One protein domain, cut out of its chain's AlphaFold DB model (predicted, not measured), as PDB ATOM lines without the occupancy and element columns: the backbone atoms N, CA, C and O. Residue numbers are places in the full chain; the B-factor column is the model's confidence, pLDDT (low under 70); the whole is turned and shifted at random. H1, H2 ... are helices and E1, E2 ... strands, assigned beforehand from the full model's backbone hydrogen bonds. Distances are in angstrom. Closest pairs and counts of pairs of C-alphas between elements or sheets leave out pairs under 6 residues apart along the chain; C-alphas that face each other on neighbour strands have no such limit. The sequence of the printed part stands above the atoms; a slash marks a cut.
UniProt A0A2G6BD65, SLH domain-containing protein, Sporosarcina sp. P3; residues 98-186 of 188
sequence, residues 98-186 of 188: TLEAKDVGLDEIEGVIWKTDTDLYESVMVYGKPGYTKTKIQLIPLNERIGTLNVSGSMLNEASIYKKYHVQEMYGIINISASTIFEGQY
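This is residues 98 to 186 of the 188 residues of the protein "SLH domain-containing protein" of Sporosarcina sp. P3 (UniProt A0A2G6BD65). Two sheets stand partly face to face like a loose, incompletely closed barrel: a strongly twisted one of E2, E5, E6, E7 and E8, and a smaller one of E1, E4 and E3. They come near each other where E2 runs beside E3 and E7 beside E4, with the one short helix H1 at an open side. The 89 printed residues hold E1 H1 E2 E3 E4 E5 E6 E7 E8 in that order, mostly strand, with antiparallel neighbours. The whole is compact, with a radius of gyration of the C-alphas of 12.7 A and spans of 37 by 27 by 19 A.

E1, residues 98 to 100, is antiparallel to E4, residues 136 to 141, with N 99 and O 137 2.8 A apart. H1, residues 101 to 104, is at the level of the larger sheet, at a height of 3.2 A, and only grazes the smaller; it is too short for an O i to N i+4 pair, and its one O i to N i+3 pair is within hydrogen-bond range. E2, residues 108 to 113, pairs with E5, residues 146 to 154, through N 110 and O 152, 2.9 A. E3, residues 121 to 126, forms a hairpin with E4, N 124 and O 138 being 2.8 A apart; the closest C-alphas of E2 and E3 are Gly 111 and Met 125, 7.1 A. E5, E6, residues 161 to 170, and E7, residues 173 to 176, make a meander, each strand the antiparallel neighbour of the one before, with N 147 and O 167 at 2.8 A and N 175 and O 168 at 2.8 A. E7 and E8, residues 182 to 185, lie on one side of E6, with N 162 and O 184 2.9 A apart.

E1 begins at C-alpha 98, (-36.931, -32.901, -49.576). E5 is 25.9 A long and E6 28.8 A. E8 ends at C-alpha 185, (-24.632, -45.993, -33.086).

The C-alphas farthest apart, of Glu 158 and Tyr 171, are 38.0 A apart. The printed part has no cut and no long link. Residues 157, 178 to 180 and 186 have pLDDT under 70.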
ATOM      1  N   THR A  98     -38.118 -33.385 -50.290       95.94
ATOM      2  CA  THR A  98     -36.931 -32.901 -49.576       95.94
ATOM      3  C   THR A  98     -37.087 -33.187 -48.091       95.94
ATOM      4  O   THR A  98     -38.035 -32.713 -47.476       95.94
ATOM      5  N   LEU A  99     -36.137 -33.926 -47.527       95.56
ATOM      6  CA  LEU A  99     -36.033 -34.224 -46.104       95.56
ATOM      7  C   LEU A  99     -34.964 -33.344 -45.471       95.56
ATOM      8  O   LEU A  99     -33.802 -33.335 -45.888       95.56
ATOM      9  N   GLU A 100     -35.359 -32.624 -44.435       96.00
ATOM     10  CA  GLU A 100     -34.470 -31.961 -43.498       96.00
ATOM     11  C   GLU A 100     -34.151 -32.899 -42.329       96.00
ATOM     12  O   GLU A 100     -34.864 -33.868 -42.075       96.00
ATOM     13  N   ALA A 101     -33.094 -32.596 -41.575       94.19
ATOM     14  CA  ALA A 101     -32.671 -33.429 -40.448       94.19
ATOM     15  C   ALA A 101     -33.820 -33.713 -39.457       94.19
ATOM     16  O   ALA A 101     -34.036 -34.857 -39.069       94.19
ATOM     17  N   LYS A 102     -34.643 -32.701 -39.148       92.62
ATOM     18  CA  LYS A 102     -35.809 -32.842 -38.259       92.62
ATOM     19  C   LYS A 102     -36.852 -33.847 -38.767       92.62
ATOM     20  O   LYS A 102     -37.494 -34.498 -37.950       92.62
ATOM     21  N   ASP A 103     -37.010 -33.986 -40.087       93.31
ATOM     22  CA  ASP A 103     -38.016 -34.871 -40.694       93.31
ATOM     23  C   ASP A 103     -37.632 -36.344 -40.501       93.31
ATOM     24  O   ASP A 103     -38.477 -37.235 -40.522       93.31
ATOM     25  N   VAL A 104     -36.344 -36.584 -40.254       92.19
ATOM     26  CA  VAL A 104     -35.749 -37.874 -39.906       92.19
ATOM     27  C   VAL A 104     -35.233 -37.869 -38.462       92.19
ATOM     28  O   VAL A 104     -34.311 -38.601 -38.125       92.19
ATOM     29  N   GLY A 105     -35.788 -37.020 -37.592       90.81
ATOM     30  CA  GLY A 105     -35.448 -36.982 -36.169       90.81
ATOM     31  C   GLY A 105     -33.944 -36.884 -35.877       90.81
ATOM     32  O   GLY A 105     -33.473 -37.579 -34.979       90.81
ATOM     33  N   LEU A 106     -33.209 -36.100 -36.664       92.12
ATOM     34  CA  LEU A 106     -31.785 -35.788 -36.517       92.12
ATOM     35  C   LEU A 106     -31.596 -34.268 -36.410       92.12
ATOM     36  O   LEU A 106     -32.432 -33.489 -36.879       92.12
ATOM     37  N   ASP A 107     -30.462 -33.829 -35.870       92.75
ATOM     38  CA  ASP A 107     -30.063 -32.418 -35.913       92.75
ATOM     39  C   ASP A 107     -29.225 -32.090 -37.148       92.75
ATOM     40  O   ASP A 107     -29.384 -31.005 -37.736       92.75
ATOM     41  N   GLU A 108     -28.399 -33.052 -37.569       93.94
ATOM     42  CA  GLU A 108     -27.589 -33.018 -38.783       93.94
ATOM     43  C   GLU A 108     -27.710 -34.327 -39.564       93.94
ATOM     44  O   GLU A 108     -27.780 -35.410 -38.988       93.94
ATOM     45  N   ILE A 109     -27.724 -34.222 -40.894       95.56
ATOM     46  CA  ILE A 109     -27.651 -35.367 -41.805       95.56
ATOM     47  C   ILE A 109     -26.219 -35.464 -42.321       95.56
ATOM     48  O   ILE A 109     -25.702 -34.510 -42.907       95.56
ATOM     49  N   GLU A 110     -25.628 -36.644 -42.181       94.81
ATOM     50  CA  GLU A 110     -24.312 -36.972 -42.727       94.81
ATOM     51  C   GLU A 110     -24.426 -37.711 -44.064       94.81
ATOM     52  O   GLU A 110     -23.624 -37.478 -44.970       94.81
ATOM     53  N   GLY A 111     -25.436 -38.573 -44.234       95.00
ATOM     54  CA  GLY A 111     -25.571 -39.325 -45.475       95.00
ATOM     55  C   GLY A 111     -26.769 -40.260 -45.569       95.00
ATOM     56  O   GLY A 111     -27.443 -40.573 -44.594       95.00
ATOM     57  N   VAL A 112     -26.996 -40.748 -46.791       95.44
ATOM     58  CA  VAL A 112     -27.827 -41.929 -47.054       95.44
ATOM     59  C   VAL A 112     -26.902 -43.129 -47.206       95.44
ATOM     60  O   VAL A 112     -26.092 -43.179 -48.138       95.44
ATOM     61  N   ILE A 113     -27.038 -44.091 -46.302       94.50
ATOM     62  CA  ILE A 113     -26.184 -45.279 -46.194       94.50
ATOM     63  C   ILE A 113     -26.940 -46.525 -46.667       94.50
ATOM     64  O   ILE A 113     -28.144 -46.468 -46.897       94.50
ATOM     65  N   TRP A 114     -26.229 -47.645 -46.839       92.56
ATOM     66  CA  TRP A 114     -26.803 -48.961 -47.181       92.56
ATOM     67  C   TRP A 114     -27.954 -48.884 -48.197       92.56
ATOM     68  O   TRP A 114     -29.095 -49.247 -47.911       92.56
ATOM     69  N   LYS A 115     -27.658 -48.331 -49.377       90.56
ATOM     70  CA  LYS A 115     -28.644 -48.077 -50.434       90.56
ATOM     71  C   LYS A 115     -29.082 -49.390 -51.085       90.56
ATOM     72  O   LYS A 115     -28.490 -49.814 -52.071       90.56
ATOM     73  N   THR A 116     -30.088 -50.041 -50.512       86.94
ATOM     74  CA  THR A 116     -30.628 -51.322 -50.997       86.94
ATOM     75  C   THR A 116     -31.768 -51.160 -51.997       86.94
ATOM     76  O   THR A 116     -31.956 -52.028 -52.842       86.94
ATOM     77  N   ASP A 117     -32.507 -50.053 -51.927       91.75
ATOM     78  CA  ASP A 117     -33.719 -49.796 -52.717       91.75
ATOM     79  C   ASP A 117     -33.463 -48.766 -53.843       91.75
ATOM     80  O   ASP A 117     -34.224 -47.822 -54.039       91.75
ATOM     81  N   THR A 118     -32.353 -48.909 -54.580       89.88
ATOM     82  CA  THR A 118     -31.937 -47.952 -55.633       89.88
ATOM     83  C   THR A 118     -32.847 -47.921 -56.860       89.88
ATOM     84  O   THR A 118     -32.722 -47.028 -57.688       89.88
ATOM     85  N   ASP A 119     -33.717 -48.915 -57.012       92.50
ATOM     86  CA  ASP A 119     -34.750 -48.973 -58.042       92.50
ATOM     87  C   ASP A 119     -36.077 -48.344 -57.584       92.50
ATOM     88  O   ASP A 119     -36.929 -48.087 -58.420       92.50
ATOM     89  N   LEU A 120     -36.260 -48.060 -56.291       94.38
ATOM     90  CA  LEU A 120     -37.443 -47.373 -55.757       94.38
ATOM     91  C   LEU A 120     -37.302 -45.848 -55.868       94.38
ATOM     92  O   LEU A 120     -38.234 -45.172 -56.301       94.38
ATOM     93  N   TYR A 121     -36.145 -45.301 -55.490       95.81
ATOM     94  CA  TYR A 121     -35.874 -43.863 -55.556       95.81
ATOM     95  C   TYR A 121     -34.396 -43.560 -55.849       95.81
ATOM     96  O   TYR A 121     -33.495 -44.318 -55.485       95.81
ATOM     97  N   GLU A 122     -34.130 -42.388 -56.426       95.75
ATOM     98  CA  GLU A 122     -32.803 -41.768 -56.428       95.75
ATOM     99  C   GLU A 122     -32.678 -40.842 -55.207       95.75
ATOM    100  O   GLU A 122     -33.555 -40.024 -54.939       95.75
ATOM    101  N   SER A 123     -31.588 -40.971 -54.444       95.75
ATOM    102  CA  SER A 123     -31.287 -40.088 -53.309       95.75
ATOM    103  C   SER A 123     -30.197 -39.083 -53.680       95.75
ATOM    104  O   SER A 123     -29.080 -39.494 -54.019       95.75
ATOM    105  N   VAL A 124     -30.467 -37.794 -53.519       96.19
ATOM    106  CA  VAL A 124     -29.522 -36.703 -53.774       96.19
ATOM    107  C   VAL A 124     -29.201 -35.992 -52.463       96.19
ATOM    108  O   VAL A 124     -30.084 -35.472 -51.784       96.19
ATOM    109  N   MET A 125     -27.918 -35.976 -52.100       96.44
ATOM    110  CA  MET A 125     -27.428 -35.219 -50.948       96.44
ATOM    111  C   MET A 125     -27.288 -33.746 -51.325       96.44
ATOM    112  O   MET A 125     -26.528 -33.410 -52.234       96.44
ATOM    113  N   VAL A 126     -27.980 -32.871 -50.600       95.50
ATOM    114  CA  VAL A 126     -27.857 -31.417 -50.740       95.50
ATOM    115  C   VAL A 126     -27.064 -30.901 -49.552       95.50
ATOM    116  O   VAL A 126     -27.625 -30.637 -48.489       95.50
ATOM    117  N   TYR A 127     -25.743 -30.819 -49.711       93.75
ATOM    118  CA  TYR A 127     -24.849 -30.426 -48.626       93.75
ATOM    119  C   TYR A 127     -25.069 -28.969 -48.224       93.75
ATOM    120  O   TYR A 127     -25.036 -28.056 -49.053       93.75
ATOM    121  N   GLY A 128     -25.295 -28.770 -46.929       91.56
ATOM    122  CA  GLY A 128     -25.407 -27.449 -46.340       91.56
ATOM    123  C   GLY A 128     -24.055 -26.744 -46.251       91.56
ATOM    124  O   GLY A 128     -22.992 -27.361 -46.308       91.56
ATOM    125  N   LYS A 129     -24.095 -25.427 -46.072       90.38
ATOM    126  CA  LYS A 129     -22.919 -24.624 -45.732       90.38
ATOM    127  C   LYS A 129     -22.933 -24.337 -44.225       90.38
ATOM    128  O   LYS A 129     -23.903 -23.720 -43.770       90.38
ATOM    129  N   PRO A 130     -21.872 -24.692 -43.472       87.25
ATOM    130  CA  PRO A 130     -21.795 -24.449 -42.031       87.25
ATOM    131  C   PRO A 130     -22.140 -23.002 -41.665       87.25
ATOM    132  O   PRO A 130     -21.560 -22.064 -42.214       87.25
ATOM    133  N   GLY A 131     -23.117 -22.825 -40.772       87.81
ATOM    134  CA  GLY A 131     -23.609 -21.514 -40.333       87.81
ATOM    135  C   GLY A 131     -24.611 -20.820 -41.269       87.81
ATOM    136  O   GLY A 131     -25.062 -19.727 -40.943       87.81
ATOM    137  N   TYR A 132     -24.978 -21.424 -42.405       90.62
ATOM    138  CA  TYR A 132     -25.923 -20.834 -43.367       90.62
ATOM    139  C   TYR A 132     -27.085 -21.765 -43.706       90.62
ATOM    140  O   TYR A 132     -28.238 -21.347 -43.691       90.62
ATOM    141  N   THR A 133     -26.795 -23.018 -44.054       93.12
ATOM    142  CA  THR A 133     -27.806 -23.994 -44.480       93.12
ATOM    143  C   THR A 133     -27.474 -25.369 -43.921       93.12
ATOM    144  O   THR A 133     -26.304 -25.727 -43.809       93.12
ATOM    145  N   LYS A 134     -28.509 -26.138 -43.566       93.94
ATOM    146  CA  LYS A 134     -28.370 -27.537 -43.143       93.94
ATOM    147  C   LYS A 134     -28.335 -28.467 -44.355       93.94
ATOM    148  O   LYS A 134     -28.964 -28.168 -45.370       93.94
ATOM    149  N   THR A 135     -27.639 -29.594 -44.218       96.19
ATOM    150  CA  THR A 135     -27.690 -30.690 -45.193       96.19
ATOM    151  C   THR A 135     -29.102 -31.264 -45.274       96.19
ATOM    152  O   THR A 135     -29.778 -31.409 -44.254       96.19
ATOM    153  N   LYS A 136     -29.545 -31.573 -46.494       97.00
ATOM    154  CA  LYS A 136     -30.851 -32.170 -46.796       97.00
ATOM    155  C   LYS A 136     -30.690 -33.388 -47.698       97.00
ATOM    156  O   LYS A 136     -29.663 -33.544 -48.363       97.00
ATOM    157  N   ILE A 137     -31.732 -34.209 -47.768       97.12
ATOM    158  CA  ILE A 137     -31.842 -35.315 -48.722       97.12
ATOM    159  C   ILE A 137     -33.005 -35.018 -49.657       97.12
ATOM    160  O   ILE A 137     -34.115 -34.774 -49.203       97.12
ATOM    161  N   GLN A 138     -32.766 -35.066 -50.957       97.38
ATOM    162  CA  GLN A 138     -33.818 -35.071 -51.964       97.38
ATOM    163  C   GLN A 138     -34.045 -36.508 -52.431       97.38
ATOM    164  O   GLN A 138     -33.092 -37.189 -52.808       97.38
ATOM    165  N   LEU A 139     -35.289 -36.974 -52.387       96.62
ATOM    166  CA  LEU A 139     -35.695 -38.272 -52.915       96.62
ATOM    167  C   LEU A 139     -36.535 -38.071 -54.171       96.62
ATOM    168  O   LEU A 139     -37.546 -37.367 -54.134       96.62
ATOM    169  N   ILE A 140     -36.112 -38.705 -55.260       96.31
ATOM    170  CA  ILE A 140     -36.784 -38.692 -56.557       96.31
ATOM    171  C   ILE A 140     -37.367 -40.092 -56.793       96.31
ATOM    172  O   ILE A 140     -36.595 -41.052 -56.792       96.31
ATOM    173  N   PRO A 141     -38.691 -40.244 -56.966       95.75
ATOM    174  CA  PRO A 141     -39.329 -41.539 -57.180       95.75
ATOM    175  C   PRO A 141     -38.909 -42.158 -58.514       95.75
ATOM    176  O   PRO A 141     -38.752 -41.451 -59.509       95.75
ATOM    177  N   LEU A 142     -38.739 -43.482 -58.528       95.19
ATOM    178  CA  LEU A 142     -38.401 -44.259 -59.722       95.19
ATOM    179  C   LEU A 142     -39.448 -45.332 -60.029       95.19
ATOM    180  O   LEU A 142     -39.855 -45.444 -61.181       95.19
ATOM    181  N   ASN A 143     -39.873 -46.113 -59.030       93.56
ATOM    182  CA  ASN A 143     -40.852 -47.187 -59.215       93.56
ATOM    183  C   ASN A 143     -41.757 -47.368 -57.993       93.56
ATOM    184  O   ASN A 143     -41.283 -47.321 -56.855       93.56
ATOM    185  N   GLU A 144     -43.019 -47.719 -58.251       93.56
ATOM    186  CA  GLU A 144     -44.033 -47.946 -57.219       93.56
ATOM    187  C   GLU A 144     -43.728 -49.219 -56.433       93.56
ATOM    188  O   GLU A 144     -43.972 -50.342 -56.884       93.56
ATOM    189  N   ARG A 145     -43.178 -49.049 -55.231       93.00
ATOM    190  CA  ARG A 145     -42.955 -50.134 -54.272       93.00
ATOM    191  C   ARG A 145     -42.762 -49.598 -52.860       93.00
ATOM    192  O   ARG A 145     -42.688 -48.395 -52.608       93.00
ATOM    193  N   ILE A 146     -42.660 -50.540 -51.931       92.19
ATOM    194  CA  ILE A 146     -42.258 -50.293 -50.551       92.19
ATOM    195  C   ILE A 146     -40.795 -50.713 -50.406       92.19
ATOM    196  O   ILE A 146     -40.359 -51.716 -50.974       92.19
ATOM    197  N   GLY A 147     -40.042 -49.934 -49.646       93.25
ATOM    198  CA  GLY A 147     -38.634 -50.171 -49.378       93.25
ATOM    199  C   GLY A 147     -38.194 -49.450 -48.118       93.25
ATOM    200  O   GLY A 147     -39.002 -49.140 -47.232       93.25
ATOM    201  N   THR A 148     -36.893 -49.207 -48.020       94.12
ATOM    202  CA  THR A 148     -36.300 -48.609 -46.831       94.12
ATOM    203  C   THR A 148     -35.318 -47.503 -47.168       94.12
ATOM    204  O   THR A 148     -34.604 -47.570 -48.163       94.12
ATOM    205  N   LEU A 149     -35.261 -46.497 -46.298       95.25
ATOM    206  CA  LEU A 149     -34.245 -45.451 -46.319       95.25
ATOM    207  C   LEU A 149     -33.413 -45.559 -45.046       95.25
ATOM    208  O   LEU A 149     -33.966 -45.535 -43.948       95.25
ATOM    209  N   ASN A 150     -32.094 -45.652 -45.194       94.69
ATOM    210  CA  ASN A 150     -31.156 -45.616 -44.076       94.69
ATOM    211  C   ASN A 150     -30.415 -44.277 -44.110       94.69
ATOM    212  O   ASN A 150     -29.734 -43.967 -45.091       94.69
ATOM    213  N   VAL A 151     -30.559 -43.484 -43.053       95.25
ATOM    214  CA  VAL A 151     -29.947 -42.155 -42.929       95.25
ATOM    215  C   VAL A 151     -28.970 -42.169 -41.767       95.25
ATOM    216  O   VAL A 151     -29.349 -42.575 -40.671       95.25
ATOM    217  N   SER A 152     -27.739 -41.720 -42.001       95.12
ATOM    218  CA  SER A 152     -26.782 -41.412 -40.940       95.12
ATOM    219  C   SER A 152     -26.770 -39.920 -40.626       95.12
ATOM    220  O   SER A 152     -27.014 -39.075 -41.497       95.12
ATOM    221  N   GLY A 153     -26.461 -39.595 -39.380       94.56
ATOM    222  CA  GLY A 153     -26.352 -38.228 -38.902       94.56
ATOM    223  C   GLY A 153     -26.128 -38.176 -37.402       94.56
ATOM    224  O   GLY A 153     -25.783 -39.184 -36.796       94.56
ATOM    225  N   SER A 154     -26.360 -37.023 -36.792       92.44
ATOM    226  CA  SER A 154     -26.120 -36.825 -35.362       92.44
ATOM    227  C   SER A 154     -27.260 -36.061 -34.689       92.44
ATOM    228  O   SER A 154     -28.046 -35.353 -35.330       92.44
ATOM    229  N   MET A 155     -27.350 -36.241 -33.373       90.12
ATOM    230  CA  MET A 155     -28.174 -35.458 -32.449       90.12
ATOM    231  C   MET A 155     -27.226 -34.571 -31.638       90.12
ATOM    232  O   MET A 155     -26.214 -35.074 -31.176       90.12
ATOM    233  N   LEU A 156     -27.507 -33.278 -31.466       79.94
ATOM    234  CA  LEU A 156     -26.860 -32.370 -30.500       79.94
ATOM    235  C   LEU A 156     -25.318 -32.491 -30.340       79.94
ATOM    236  O   LEU A 156     -24.805 -32.398 -29.225       79.94
ATOM    237  N   ASN A 157     -24.561 -32.632 -31.438       69.50
ATOM    238  CA  ASN A 157     -23.096 -32.858 -31.454       69.50
ATOM    239  C   ASN A 157     -22.618 -34.163 -30.779       69.50
ATOM    240  O   ASN A 157     -21.471 -34.258 -30.336       69.50
ATOM    241  N   GLU A 158     -23.487 -35.162 -30.677       81.00
ATOM    242  CA  GLU A 158     -23.166 -36.505 -30.203       81.00
ATOM    243  C   GLU A 158     -22.503 -37.350 -31.303       81.00
ATOM    244  O   GLU A 158     -22.260 -36.895 -32.424       81.00
ATOM    245  N   ALA A 159     -22.188 -38.601 -30.966       86.31
ATOM    246  CA  ALA A 159     -21.685 -39.574 -31.926       86.31
ATOM    247  C   ALA A 159     -22.690 -39.815 -33.064       86.31
ATOM    248  O   ALA A 159     -23.907 -39.730 -32.878       86.31
ATOM    249  N   SER A 160     -22.162 -40.135 -34.247       89.62
ATOM    250  CA  SER A 160     -22.980 -40.444 -35.414       89.62
ATOM    251  C   SER A 160     -23.862 -41.664 -35.145       89.62
ATOM    252  O   SER A 160     -23.404 -42.728 -34.720       89.62
ATOM    253  N   ILE A 161     -25.143 -41.512 -35.444       92.25
ATOM    254  CA  ILE A 161     -26.154 -42.555 -35.402       92.25
ATOM    255  C   ILE A 161     -26.671 -42.836 -36.802       92.25
ATOM    256  O   ILE A 161     -26.489 -42.057 -37.739       92.25
ATOM    257  N   TYR A 162     -27.365 -43.954 -36.942       92.56
ATOM    258  CA  TYR A 162     -28.174 -44.224 -38.113       92.56
ATOM    259  C   TYR A 162     -29.605 -44.555 -37.727       92.56
ATOM    260  O   TYR A 162     -29.869 -45.184 -36.701       92.56
ATOM    261  N   LYS A 163     -30.526 -44.147 -38.595       92.69
ATOM    262  CA  LYS A 163     -31.953 -44.422 -38.487       92.69
ATOM    263  C   LYS A 163     -32.459 -45.035 -39.780       92.69
ATOM    264  O   LYS A 163     -32.081 -44.610 -40.875       92.69
ATOM    265  N   LYS A 164     -33.321 -46.038 -39.645       93.25
ATOM    266  CA  LYS A 164     -33.985 -46.703 -40.766       93.25
ATOM    267  C   LYS A 164     -35.465 -46.331 -40.810       93.25
ATOM    268  O   LYS A 164     -36.132 -46.329 -39.775       93.25
ATOM    269  N   TYR A 165     -35.977 -46.079 -42.011       92.31
ATOM    270  CA  TYR A 165     -37.351 -45.647 -42.279       92.31
ATOM    271  C   TYR A 165     -38.029 -46.550 -43.302       92.31
ATOM    272  O   TYR A 165     -37.360 -47.055 -44.208       92.31
ATOM    273  N   HIS A 166     -39.355 -46.701 -43.208       91.94
ATOM    274  CA  HIS A 166     -40.138 -47.198 -44.336       91.94
ATOM    275  C   HIS A 166     -40.336 -46.092 -45.361       91.94
ATOM    276  O   HIS A 166     -40.676 -44.959 -45.012       91.94
ATOM    277  N   VAL A 167     -40.153 -46.460 -46.623       92.81
ATOM    278  CA  VAL A 167     -40.435 -45.609 -47.772       92.81
ATOM    279  C   VAL A 167     -41.463 -46.307 -48.639       92.81
ATOM    280  O   VAL A 167     -41.326 -47.495 -48.928       92.81
ATOM    281  N   GLN A 168     -42.478 -45.569 -49.057       92.69
ATOM    282  CA  GLN A 168     -43.458 -46.022 -50.027       92.69
ATOM    283  C   GLN A 168     -43.551 -44.993 -51.140       92.69
ATOM    284  O   GLN A 168     -43.801 -43.821 -50.875       92.69
ATOM    285  N   GLU A 169     -43.382 -45.443 -52.374       92.56
ATOM    286  CA  GLU A 169     -43.712 -44.648 -53.548       92.56
ATOM    287  C   GLU A 169     -45.079 -45.089 -54.079       92.56
ATOM    288  O   GLU A 169     -45.365 -46.287 -54.153       92.56
ATOM    289  N   MET A 170     -45.941 -44.113 -54.363       89.12
ATOM    290  CA  MET A 170     -47.255 -44.315 -54.961       89.12
ATOM    291  C   MET A 170     -47.627 -43.092 -55.808       89.12
ATOM    292  O   MET A 170     -47.673 -41.977 -55.282       89.12
ATOM    293  N   TYR A 171     -47.943 -43.291 -57.092       87.50
ATOM    294  CA  TYR A 171     -48.362 -42.235 -58.024       87.50
ATOM    295  C   TYR A 171     -47.387 -41.050 -58.146       87.50
ATOM    296  O   TYR A 171     -47.796 -39.894 -58.265       87.50
ATOM    297  N   GLY A 172     -46.083 -41.322 -58.110       85.12
ATOM    298  CA  GLY A 172     -45.024 -40.318 -58.163       85.12
ATOM    299  C   GLY A 172     -44.823 -39.565 -56.847       85.12
ATOM    300  O   GLY A 172     -44.179 -38.516 -56.846       85.12
ATOM    301  N   ILE A 173     -45.375 -40.051 -55.732       87.81
ATOM    302  CA  ILE A 173     -45.260 -39.422 -54.414       87.81
ATOM    303  C   ILE A 173     -44.546 -40.377 -53.463       87.81
ATOM    304  O   ILE A 173     -44.990 -41.500 -53.227       87.81
ATOM    305  N   ILE A 174     -43.452 -39.897 -52.870       90.06
ATOM    306  CA  ILE A 174     -42.736 -40.614 -51.817       90.06
ATOM    307  C   ILE A 174     -43.342 -40.263 -50.458       90.06
ATOM    308  O   ILE A 174     -43.381 -39.103 -50.058       90.06
ATOM    309  N   ASN A 175     -43.752 -41.286 -49.720       89.94
ATOM    310  CA  ASN A 175     -44.170 -41.200 -48.329       89.94
ATOM    311  C   ASN A 175     -43.124 -41.873 -47.442       89.94
ATOM    312  O   ASN A 175     -42.649 -42.970 -47.745       89.94
ATOM    313  N   ILE A 176     -42.787 -41.223 -46.329       87.88
ATOM    314  CA  ILE A 176     -41.832 -41.739 -45.347       87.88
ATOM    315  C   ILE A 176     -42.519 -41.780 -43.994       87.88
ATOM    316  O   ILE A 176     -43.051 -40.773 -43.527       87.88
ATOM    317  N   SER A 177     -42.515 -42.945 -43.351       78.94
ATOM    318  CA  SER A 177     -43.041 -43.061 -41.993       78.94
ATOM    319  C   SER A 177     -42.017 -42.508 -40.999       78.94
ATOM    320  O   SER A 177     -40.935 -43.078 -40.859       78.94
ATOM    321  N   ALA A 178     -42.366 -41.446 -40.273       60.97
ATOM    322  CA  ALA A 178     -41.486 -40.813 -39.282       60.97
ATOM    323  C   ALA A 178     -41.189 -41.690 -38.044       60.97
ATOM    324  O   ALA A 178     -40.339 -41.342 -37.228       60.97
ATOM    325  N   SER A 179     -41.863 -42.835 -37.879       62.00
ATOM    326  CA  SER A 179     -41.503 -43.827 -36.866       62.00
ATOM    327  C   SER A 179     -40.287 -44.625 -37.339       62.00
ATOM    328  O   SER A 179     -40.414 -45.519 -38.182       62.00
ATOM    329  N   THR A 180     -39.115 -44.291 -36.801       64.25
ATOM    330  CA  THR A 180     -37.877 -45.054 -36.972       64.25
ATOM    331  C   THR A 180     -38.124 -46.538 -36.706       64.25
ATOM    332  O   THR A 180     -38.599 -46.904 -35.632       64.25
ATOM    333  N   ILE A 181     -37.783 -47.402 -37.663       71.06
ATOM    334  CA  ILE A 181     -37.915 -48.856 -37.479       71.06
ATOM    335  C   ILE A 181     -36.714 -49.447 -36.738       71.06
ATOM    336  O   ILE A 181     -36.802 -50.541 -36.189       71.06
ATOM    337  N   PHE A 182     -35.586 -48.730 -36.751       77.12
ATOM    338  CA  PHE A 182     -34.358 -49.084 -36.048       77.12
ATOM    339  C   PHE A 182     -33.438 -47.861 -35.878       77.12
ATOM    340  O   PHE A 182     -33.270 -47.096 -36.831       77.12
ATOM    341  N   GLU A 183     -32.807 -47.725 -34.708       81.62
ATOM    342  CA  GLU A 183     -31.779 -46.723 -34.395       81.62
ATOM    343  C   GLU A 183     -30.544 -47.397 -33.780       81.62
ATOM    344  O   GLU A 183     -30.675 -48.271 -32.922       81.62
ATOM    345  N   GLY A 184     -29.347 -46.996 -34.213       81.75
ATOM    346  CA  GLY A 184     -28.090 -47.519 -33.680       81.75
ATOM    347  C   GLY A 184     -26.930 -46.538 -33.819       81.75
ATOM    348  O   GLY A 184     -26.981 -45.602 -34.611       81.75
ATOM    349  N   GLN A 185     -25.878 -46.763 -33.035       80.81
ATOM    350  CA  GLN A 185     -24.632 -45.993 -33.086       80.81
ATOM    351  C   GLN A 185     -23.724 -46.507 -34.212       80.81
ATOM    352  O   GLN A 185     -23.654 -47.716 -34.448       80.81
ATOM    353  N   TYR A 186     -23.009 -45.603 -34.883       65.62
ATOM    354  CA  TYR A 186     -21.888 -45.964 -35.753       65.62
ATOM    355  C   TYR A 186     -20.656 -46.257 -34.878       65.62
ATOM    356  O   TYR A 186     -20.130 -45.367 -34.216       65.62
TER     357      TYR A 186